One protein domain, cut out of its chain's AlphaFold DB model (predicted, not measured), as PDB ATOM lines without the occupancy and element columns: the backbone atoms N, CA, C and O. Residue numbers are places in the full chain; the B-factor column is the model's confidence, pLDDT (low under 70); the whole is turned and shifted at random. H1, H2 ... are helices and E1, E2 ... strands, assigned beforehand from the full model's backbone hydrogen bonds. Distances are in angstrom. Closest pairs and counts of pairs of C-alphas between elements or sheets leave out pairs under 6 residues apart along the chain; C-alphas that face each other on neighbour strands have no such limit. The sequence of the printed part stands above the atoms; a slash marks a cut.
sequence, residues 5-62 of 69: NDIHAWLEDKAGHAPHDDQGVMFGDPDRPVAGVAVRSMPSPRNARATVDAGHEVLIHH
ATOM      1  N   ASN A   5     269.528 567.482 488.011       88.94
ATOM      2  CA  ASN A   5     270.638 568.346 487.604       88.94
ATOM      3  C   ASN A   5     270.629 569.693 488.346       88.94
ATOM      4  O   ASN A   5     271.679 570.141 488.802       88.94
ATOM      5  N   ASP A   6     269.453 570.298 488.551       91.25
ATOM      6  CA  ASP A   6     269.330 571.536 489.336       91.25
ATOM      7  C   ASP A   6     269.720 571.318 490.806       91.25
ATOM      8  O   ASP A   6     270.403 572.146 491.411       91.25
ATOM      9  N   ILE A   7     269.286 570.196 491.391       88.81
ATOM     10  CA  ILE A   7     269.626 569.825 492.771       88.81
ATOM     11  C   ILE A   7     271.122 569.541 492.890       88.81
ATOM     12  O   ILE A   7     271.750 569.976 493.851       88.81
ATOM     13  N   HIS A   8     271.683 568.830 491.916       85.38
ATOM     14  CA  HIS A   8     273.092 568.491 491.874       85.38
ATOM     15  C   HIS A   8     273.942 569.759 491.821       85.38
ATOM     16  O   HIS A   8     274.692 569.999 492.757       85.38
ATOM     17  N   ALA A   9     273.713 570.640 490.843       86.19
ATOM     18  CA  ALA A   9     274.430 571.910 490.713       86.19
ATOM     19  C   ALA A   9     274.330 572.787 491.976       86.19
ATOM     20  O   ALA A   9     275.298 573.437 492.372       86.19
ATOM     21  N   TRP A  10     273.172 572.791 492.647       88.00
ATOM     22  CA  TRP A  10     273.012 573.497 493.918       88.00
ATOM     23  C   TRP A  10     273.866 572.894 495.043       88.00
ATOM     24  O   TRP A  10     274.414 573.635 495.859       88.00
ATOM     25  N   LEU A  11     273.989 571.564 495.099       84.75
ATOM     26  CA  LEU A  11     274.854 570.884 496.063       84.75
ATOM     27  C   LEU A  11     276.335 571.182 495.797       84.75
ATOM     28  O   LEU A  11     277.051 571.444 496.758       84.75
ATOM     29  N   GLU A  12     276.777 571.230 494.536       83.00
ATOM     30  CA  GLU A  12     278.159 571.598 494.172       83.00
ATOM     31  C   GLU A  12     278.502 573.024 494.625       83.00
ATOM     32  O   GLU A  12     279.518 573.253 495.286       83.00
ATOM     33  N   ASP A  13     277.611 573.985 494.340       86.31
ATOM     34  CA  ASP A  13     277.752 575.380 494.777       86.31
ATOM     35  C   ASP A  13     277.877 575.489 496.304       86.31
ATOM     36  O   ASP A  13     278.650 576.294 496.825       86.31
ATOM     37  N   LYS A  14     277.125 574.667 497.042       84.75
ATOM     38  CA  LYS A  14     277.125 574.679 498.510       84.75
ATOM     39  C   LYS A  14     278.314 573.948 499.118       84.75
ATOM     40  O   LYS A  14     278.814 574.401 500.144       84.75
ATOM     41  N   ALA A  15     278.753 572.849 498.513       79.19
ATOM     42  CA  ALA A  15     279.911 572.081 498.957       79.19
ATOM     43  C   ALA A  15     281.233 572.812 498.663       79.19
ATOM     44  O   ALA A  15     282.224 572.608 499.361       79.19
ATOM     45  N   GLY A  16     281.251 573.704 497.666       78.00
ATOM     46  CA  GLY A  16     282.442 574.467 497.288       78.00
ATOM     47  C   GLY A  16     283.470 573.645 496.504       78.00
ATOM     48  O   GLY A  16     284.601 574.094 496.315       78.00
ATOM     49  N   HIS A  17     283.088 572.457 496.039       71.25
ATOM     50  CA  HIS A  17     283.878 571.613 495.156       71.25
ATOM     51  C   HIS A  17     282.959 570.818 494.227       71.25
ATOM     52  O   HIS A  17     281.791 570.581 494.535       71.25
ATOM     53  N   ALA A  18     283.511 570.396 493.088       67.75
ATOM     54  CA  ALA A  18     282.831 569.441 492.229       67.75
ATOM     55  C   ALA A  18     282.751 568.072 492.942       67.75
ATOM     56  O   ALA A  18     283.688 567.713 493.669       67.75
ATOM     57  N   PRO A  19     281.667 567.310 492.757       64.81
ATOM     58  CA  PRO A  19     281.567 565.932 493.201       64.81
ATOM     59  C   PRO A  19     282.630 565.085 492.492       64.81
ATOM     60  O   PRO A  19     282.982 565.345 491.339       64.81
ATOM     61  N   HIS A  20     283.173 564.089 493.185       65.88
ATOM     62  CA  HIS A  20     284.069 563.106 492.572       65.88
ATOM     63  C   HIS A  20     283.295 562.177 491.612       65.88
ATOM     64  O   HIS A  20     282.069 562.158 491.625       65.88
ATOM     65  N   ASP A  21     283.998 561.402 490.777       60.09
ATOM     66  CA  ASP A  21     283.389 560.512 489.762       60.09
ATOM     67  C   ASP A  21     282.424 559.452 490.346       60.09
ATOM     68  O   ASP A  21     281.657 558.829 489.611       60.09
ATOM     69  N   ASP A  22     282.465 559.230 491.661       67.06
ATOM     70  CA  ASP A  22     281.584 558.347 492.429       67.06
ATOM     71  C   ASP A  22     280.364 559.061 493.048       67.06
ATOM     72  O   ASP A  22     279.530 558.424 493.695       67.06
ATOM     73  N   GLN A  23     280.217 560.368 492.822       72.62
ATOM     74  CA  GLN A  23     279.119 561.196 493.310       72.62
ATOM     75  C   GLN A  23     278.213 561.642 492.150       72.62
ATOM     76  O   GLN A  23     278.666 561.924 491.043       72.62
ATOM     77  N   GLY A  24     276.902 561.709 492.401       79.25
ATOM     78  CA  GLY A  24     275.908 562.169 491.425       79.25
ATOM     79  C   GLY A  24     274.701 561.240 491.288       79.25
ATOM     80  O   GLY A  24     274.363 560.469 492.190       79.25
ATOM     81  N   VAL A  25     274.000 561.334 490.155       85.12
ATOM     82  CA  VAL A  25     272.809 560.513 489.885       85.12
ATOM     83  C   VAL A  25     273.233 559.100 489.489       85.12
ATOM     84  O   VAL A  25     273.562 558.838 488.337       85.12
ATOM     85  N   MET A  26     273.181 558.166 490.440       83.94
ATOM     86  CA  MET A  26     273.493 556.754 490.170       83.94
ATOM     87  C   MET A  26     272.390 556.032 489.383       83.94
ATOM     88  O   MET A  26     272.669 555.131 488.594       83.94
ATOM     89  N   PHE A  27     271.126 556.401 489.611       83.81
ATOM     90  CA  PHE A  27     269.960 555.773 488.987       83.81
ATOM     91  C   PHE A  27     268.860 556.803 488.729       83.81
ATOM     92  O   PHE A  27     268.564 557.627 489.593       83.81
ATOM     93  N   GLY A  28     268.193 556.681 487.582       86.25
ATOM     94  CA  GLY A  28     267.057 557.521 487.202       86.25
ATOM     95  C   GLY A  28     267.368 558.474 486.051       86.25
ATOM     96  O   GLY A  28     268.437 558.419 485.451       86.25
ATOM     97  N   ASP A  29     266.385 559.313 485.733       89.75
ATOM     98  CA  ASP A  29     266.475 560.337 484.691       89.75
ATOM     99  C   ASP A  29     266.799 561.696 485.339       89.75
ATOM    100  O   ASP A  29     265.970 562.197 486.112       89.75
ATOM    101  N   PRO A  30     267.983 562.279 485.070       88.19
ATOM    102  CA  PRO A  30     268.414 563.507 485.717       88.19
ATOM    103  C   PRO A  30     267.641 564.753 485.271       88.19
ATOM    104  O   PRO A  30     267.572 565.718 486.033       88.19
ATOM    105  N   ASP A  31     267.025 564.720 484.087       92.00
ATOM    106  CA  ASP A  31     266.300 565.850 483.503       92.00
ATOM    107  C   ASP A  31     264.809 565.838 483.864       92.00
ATOM    108  O   ASP A  31     264.072 566.797 483.603       92.00
ATOM    109  N   ARG A  32     264.338 564.764 484.508       91.25
ATOM    110  CA  ARG A  32     262.955 564.669 484.968       91.25
ATOM    111  C   ARG A  32     262.713 565.648 486.126       91.25
ATOM    112  O   ARG A  32     263.468 565.644 487.100       91.25
ATOM    113  N   PRO A  33     261.623 566.437 486.094       92.31
ATOM    114  CA  PRO A  33     261.225 567.240 487.242       92.31
ATOM    115  C   PRO A  33     260.910 566.359 488.456       92.31
ATOM    116  O   PRO A  33     260.240 565.333 488.315       92.31
ATOM    117  N   VAL A  34     261.344 566.786 489.643       91.62
ATOM    118  CA  VAL A  34     261.128 566.062 490.901       91.62
ATOM    119  C   VAL A  34     260.281 566.868 491.885       91.62
ATOM    120  O   VAL A  34     260.437 568.082 492.037       91.62
ATOM    121  N   ALA A  35     259.361 566.179 492.557       87.38
ATOM    122  CA  ALA A  35     258.401 566.768 493.488       87.38
ATOM    123  C   ALA A  35     258.860 566.720 494.956       87.38
ATOM    124  O   ALA A  35     258.349 567.473 495.784       87.38
ATOM    125  N   GLY A  36     259.820 565.855 495.298       91.62
ATOM    126  CA  GLY A  36     260.292 565.717 496.673       91.62
ATOM    127  C   GLY A  36     261.534 564.846 496.819       91.62
ATOM    128  O   GLY A  36     261.738 563.891 496.068       91.62
ATOM    129  N   VAL A  37     262.339 565.180 497.826       92.19
ATOM    130  CA  VAL A  37     263.648 564.582 498.097       92.19
ATOM    131  C   VAL A  37     263.714 564.147 499.559       92.19
ATOM    132  O   VAL A  37     263.299 564.888 500.447       92.19
ATOM    133  N   ALA A  38     264.278 562.969 499.815       94.19
ATOM    134  CA  ALA A  38     264.620 562.491 501.147       94.19
ATOM    135  C   ALA A  38     266.136 562.316 501.285       94.19
ATOM    136  O   ALA A  38     266.761 561.650 500.463       94.19
ATOM    137  N   VAL A  39     266.712 562.840 502.366       92.12
ATOM    138  CA  VAL A  39     268.113 562.584 502.730       92.12
ATOM    139  C   VAL A  39     268.173 561.386 503.676       92.12
ATOM    140  O   VAL A  39     267.442 561.329 504.669       92.12
ATOM    141  N   ARG A  40     269.009 560.397 503.359       91.56
ATOM    142  CA  ARG A  40     269.154 559.142 504.112       91.56
ATOM    143  C   ARG A  40     270.631 558.795 504.277       91.56
ATOM    144  O   ARG A  40     271.458 559.203 503.478       91.56
ATOM    145  N   SER A  41     270.953 557.994 505.289       87.06
ATOM    146  CA  SER A  41     272.336 557.572 505.547       87.06
ATOM    147  C   SER A  41     272.887 556.571 504.528       87.06
ATOM    148  O   SER A  41     274.095 556.438 504.410       87.06
ATOM    149  N   MET A  42     272.022 555.829 503.827       89.88
ATOM    150  CA  MET A  42     272.433 554.842 502.821       89.88
ATOM    151  C   MET A  42     271.284 554.473 501.868       89.88
ATOM    152  O   MET A  42     270.113 554.506 502.285       89.88
ATOM    153  N   PRO A  43     271.582 554.035 500.633       90.38
ATOM    154  CA  PRO A  43     270.588 553.646 499.634       90.38
ATOM    155  C   PRO A  43     270.142 552.180 499.816       90.38
ATOM    156  O   PRO A  43     270.393 551.317 498.981       90.38
ATOM    157  N   SER A  44     269.477 551.867 500.932       92.94
ATOM    158  CA  SER A  44     268.956 550.516 501.209       92.94
ATOM    159  C   SER A  44     267.497 550.340 500.751       92.94
ATOM    160  O   SER A  44     266.756 551.327 500.710       92.94
ATOM    161  N   PRO A  45     267.011 549.100 500.516       95.25
ATOM    162  CA  PRO A  45     265.603 548.854 500.177       95.25
ATOM    163  C   PRO A  45     264.614 549.434 501.198       95.25
ATOM    164  O   PRO A  45     263.567 549.961 500.830       95.25
ATOM    165  N   ARG A  46     264.968 549.396 502.489       95.81
ATOM    166  CA  ARG A  46     264.170 549.993 503.568       95.81
ATOM    167  C   ARG A  46     264.074 551.513 503.422       95.81
ATOM    168  O   ARG A  46     262.992 552.068 503.580       95.81
ATOM    169  N   ASN A  47     265.192 552.177 503.133       94.75
ATOM    170  CA  ASN A  47     265.221 553.629 502.983       94.75
ATOM    171  C   ASN A  47     264.536 554.077 501.691       94.75
ATOM    172  O   ASN A  47     263.778 555.041 501.731       94.75
ATOM    173  N   ALA A  48     264.719 553.343 500.590       93.50
ATOM    174  CA  ALA A  48     263.988 553.572 499.348       93.50
ATOM    175  C   ALA A  48     262.473 553.462 499.575       93.50
ATOM    176  O   ALA A  48     261.719 554.354 499.191       93.50
ATOM    177  N   ARG A  49     262.026 552.421 500.293       95.81
ATOM    178  CA  ARG A  49     260.613 552.257 500.648       95.81
ATOM    179  C   ARG A  49     260.090 553.418 501.496       95.81
ATOM    180  O   ARG A  49     259.040 553.961 501.182       95.81
ATOM    181  N   ALA A  50     260.841 553.838 502.512       95.00
ATOM    182  CA  ALA A  50     260.463 554.967 503.360       95.00
ATOM    183  C   ALA A  50     260.422 556.309 502.603       95.00
ATOM    184  O   ALA A  50     259.642 557.185 502.961       95.00
ATOM    185  N   THR A  51     261.264 556.495 501.583       95.25
ATOM    186  CA  THR A  51     261.220 557.662 500.684       95.25
ATOM    187  C   THR A  51     259.925 557.666 499.872       95.25
ATOM    188  O   THR A  51     259.224 558.674 499.857       95.25
ATOM    189  N   VAL A  52     259.558 556.519 499.292       94.31
ATOM    190  CA  VAL A  52     258.301 556.364 498.542       94.31
ATOM    191  C   VAL A  52     257.078 556.561 499.440       94.31
ATOM    192  O   VAL A  52     256.170 557.300 499.072       94.31
ATOM    193  N   ASP A  53     257.055 555.955 500.632       95.75
ATOM    194  CA  ASP A  53     255.930 556.080 501.573       95.75
ATOM    195  C   ASP A  53     255.741 557.533 502.064       95.75
ATOM    196  O   ASP A  53     254.630 557.928 502.412       95.75
ATOM    197  N   ALA A  54     256.804 558.347 502.056       93.81
ATOM    198  CA  ALA A  54     256.752 559.782 502.346       93.81
ATOM    199  C   ALA A  54     256.319 560.645 501.140       93.81
ATOM    200  O   ALA A  54     256.234 561.867 501.260       93.81
ATOM    201  N   GLY A  55     256.053 560.036 499.979       94.31
ATOM    202  CA  GLY A  55     255.700 560.744 498.747       94.31
ATOM    203  C   GLY A  55     256.884 561.450 498.081       94.31
ATOM    204  O   GLY A  55     256.685 562.378 497.299       94.31
ATOM    205  N   HIS A  56     258.115 561.048 498.400       94.38
ATOM    206  CA  HIS A  56     259.323 561.576 497.775       94.38
ATOM    207  C   HIS A  56     259.783 560.670 496.634       94.38
ATOM    208  O   HIS A  56     259.611 559.452 496.667       94.38
ATOM    209  N   GLU A  57     260.396 561.275 495.623       91.06
ATOM    210  CA  GLU A  57     260.822 560.582 494.403       91.06
ATOM    211  C   GLU A  57     262.334 560.353 494.361       91.06
ATOM    212  O   GLU A  57     262.820 559.559 493.558       91.06
ATOM    213  N   VAL A  58     263.075 561.049 495.224       92.88
ATOM    214  CA  VAL A  58     264.537 561.072 495.230       92.88
ATOM    215  C   VAL A  58     265.046 560.701 496.613       92.88
ATOM    216  O   VAL A  58     264.578 561.231 497.621       92.88
ATOM    217  N   LEU A  59     266.032 559.810 496.657       93.62
ATOM    218  CA  LEU A  59     266.829 559.530 497.844       93.62
ATOM    219  C   LEU A  59     268.240 560.054 497.594       93.62
ATOM    220  O   LEU A  59     268.904 559.593 496.673       93.62
ATOM    221  N   ILE A  60     268.692 560.983 498.430       91.38
ATOM    222  CA  ILE A  60     270.081 561.445 498.463       91.38
ATOM    223  C   ILE A  60     270.747 560.805 499.677       91.38
ATOM    224  O   ILE A  60     270.170 560.794 500.768       91.38
ATOM    225  N   HIS A  61     271.945 560.265 499.496       89.75
ATOM    226  CA  HIS A  61     272.784 559.827 500.603       89.75
ATOM    227  C   HIS A  61     274.190 560.395 500.455       89.75
ATOM    228  O   HIS A  61     274.631 560.674 499.345       89.75
ATOM    229  N   HIS A  62     274.863 560.550 501.590       81.94
ATOM    230  CA  HIS A  62     276.295 560.816 501.660       81.94
ATOM    231  C   HIS A  62     276.970 559.553 502.179       81.94
ATOM    232  O   HIS A  62     276.513 558.987 503.176       81.94
TER     233      HIS A  62
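Overview. This is residues 5 to 62 of the 69 residues of an uncharacterized protein of Phycisphaerae bacterium (UniProt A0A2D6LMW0). Two short parallel strands, E1 and E2, lie side by side in the middle, with helix H2 packed over one face through its residues 47 to 52. Helix H1 lies farther out, off the opposite face, at the other end of the longest axis from H2, and a long looping stretch, residues 16 to 36, leads from it to E1; residues 12 to 17, of which 12 to 15 belong to H1, stick out free. The printed part has 58 residues with two named helices and two named strands, in the order H1, E1, H2, E2. The class is mixed, helices and strands, with 28 residues, under half, in named elements. The whole is compact, with a radius of gyration of the C-alphas of 11.7 A, and spans 32 by 23 by 18 A.

Arrangement. Begin with H1, residues 5 to 15, which is apart from both H2, residues 45 to 53, and E2, residues 58 to 61. Go on to E1, residues 37 to 40, the parallel neighbour of E2, with 30 degrees between their directions. Look at C-alphas 37 and 58, which face each other at 4.6 A, then at N 38 and O 58, 2.8 A apart, and N 60 and O 38, 2.9 A apart, both within hydrogen-bond range. E1, H2 and E2 form a strand-helix-strand unit, two parallel neighbour strands with a helix between them along the chain, and its crossover is right-handed. The closest C-alphas of E1 and H2 are those of Ala 38 and Thr 51, 5.9 A apart. Those of H2 and E2 are Thr 51 and Leu 59, 6.6 A apart. In H1 and H2 every O i to N i+4 pair is within hydrogen-bond range.

Along the chain. Find C-alpha 5 at (270.638, 568.346, 487.604); from there H1 runs 15.1 A to C-alpha 15. E1 begins at C-alpha 37, at (263.648, 564.582, 498.097), and is 9.8 A long. H2 runs 12.2 A from Pro 45 to Asp 53. E2 runs 9.9 A from Val 58 to C-alpha 61, at (272.784, 559.827, 500.603).

Size, cuts and confidence. The two C-alphas farthest apart are those of His 17 and Asp 53, at 32.6 A. The printed part has no cut. The link from H1 to E1, 21 residues, is long; those from E1 to H2 and from H2 to E2, 4 residues each, are tight. In the B-factor column the mean pLDDT of the printed part is 87.0, and residues 18 to 22 are under 70.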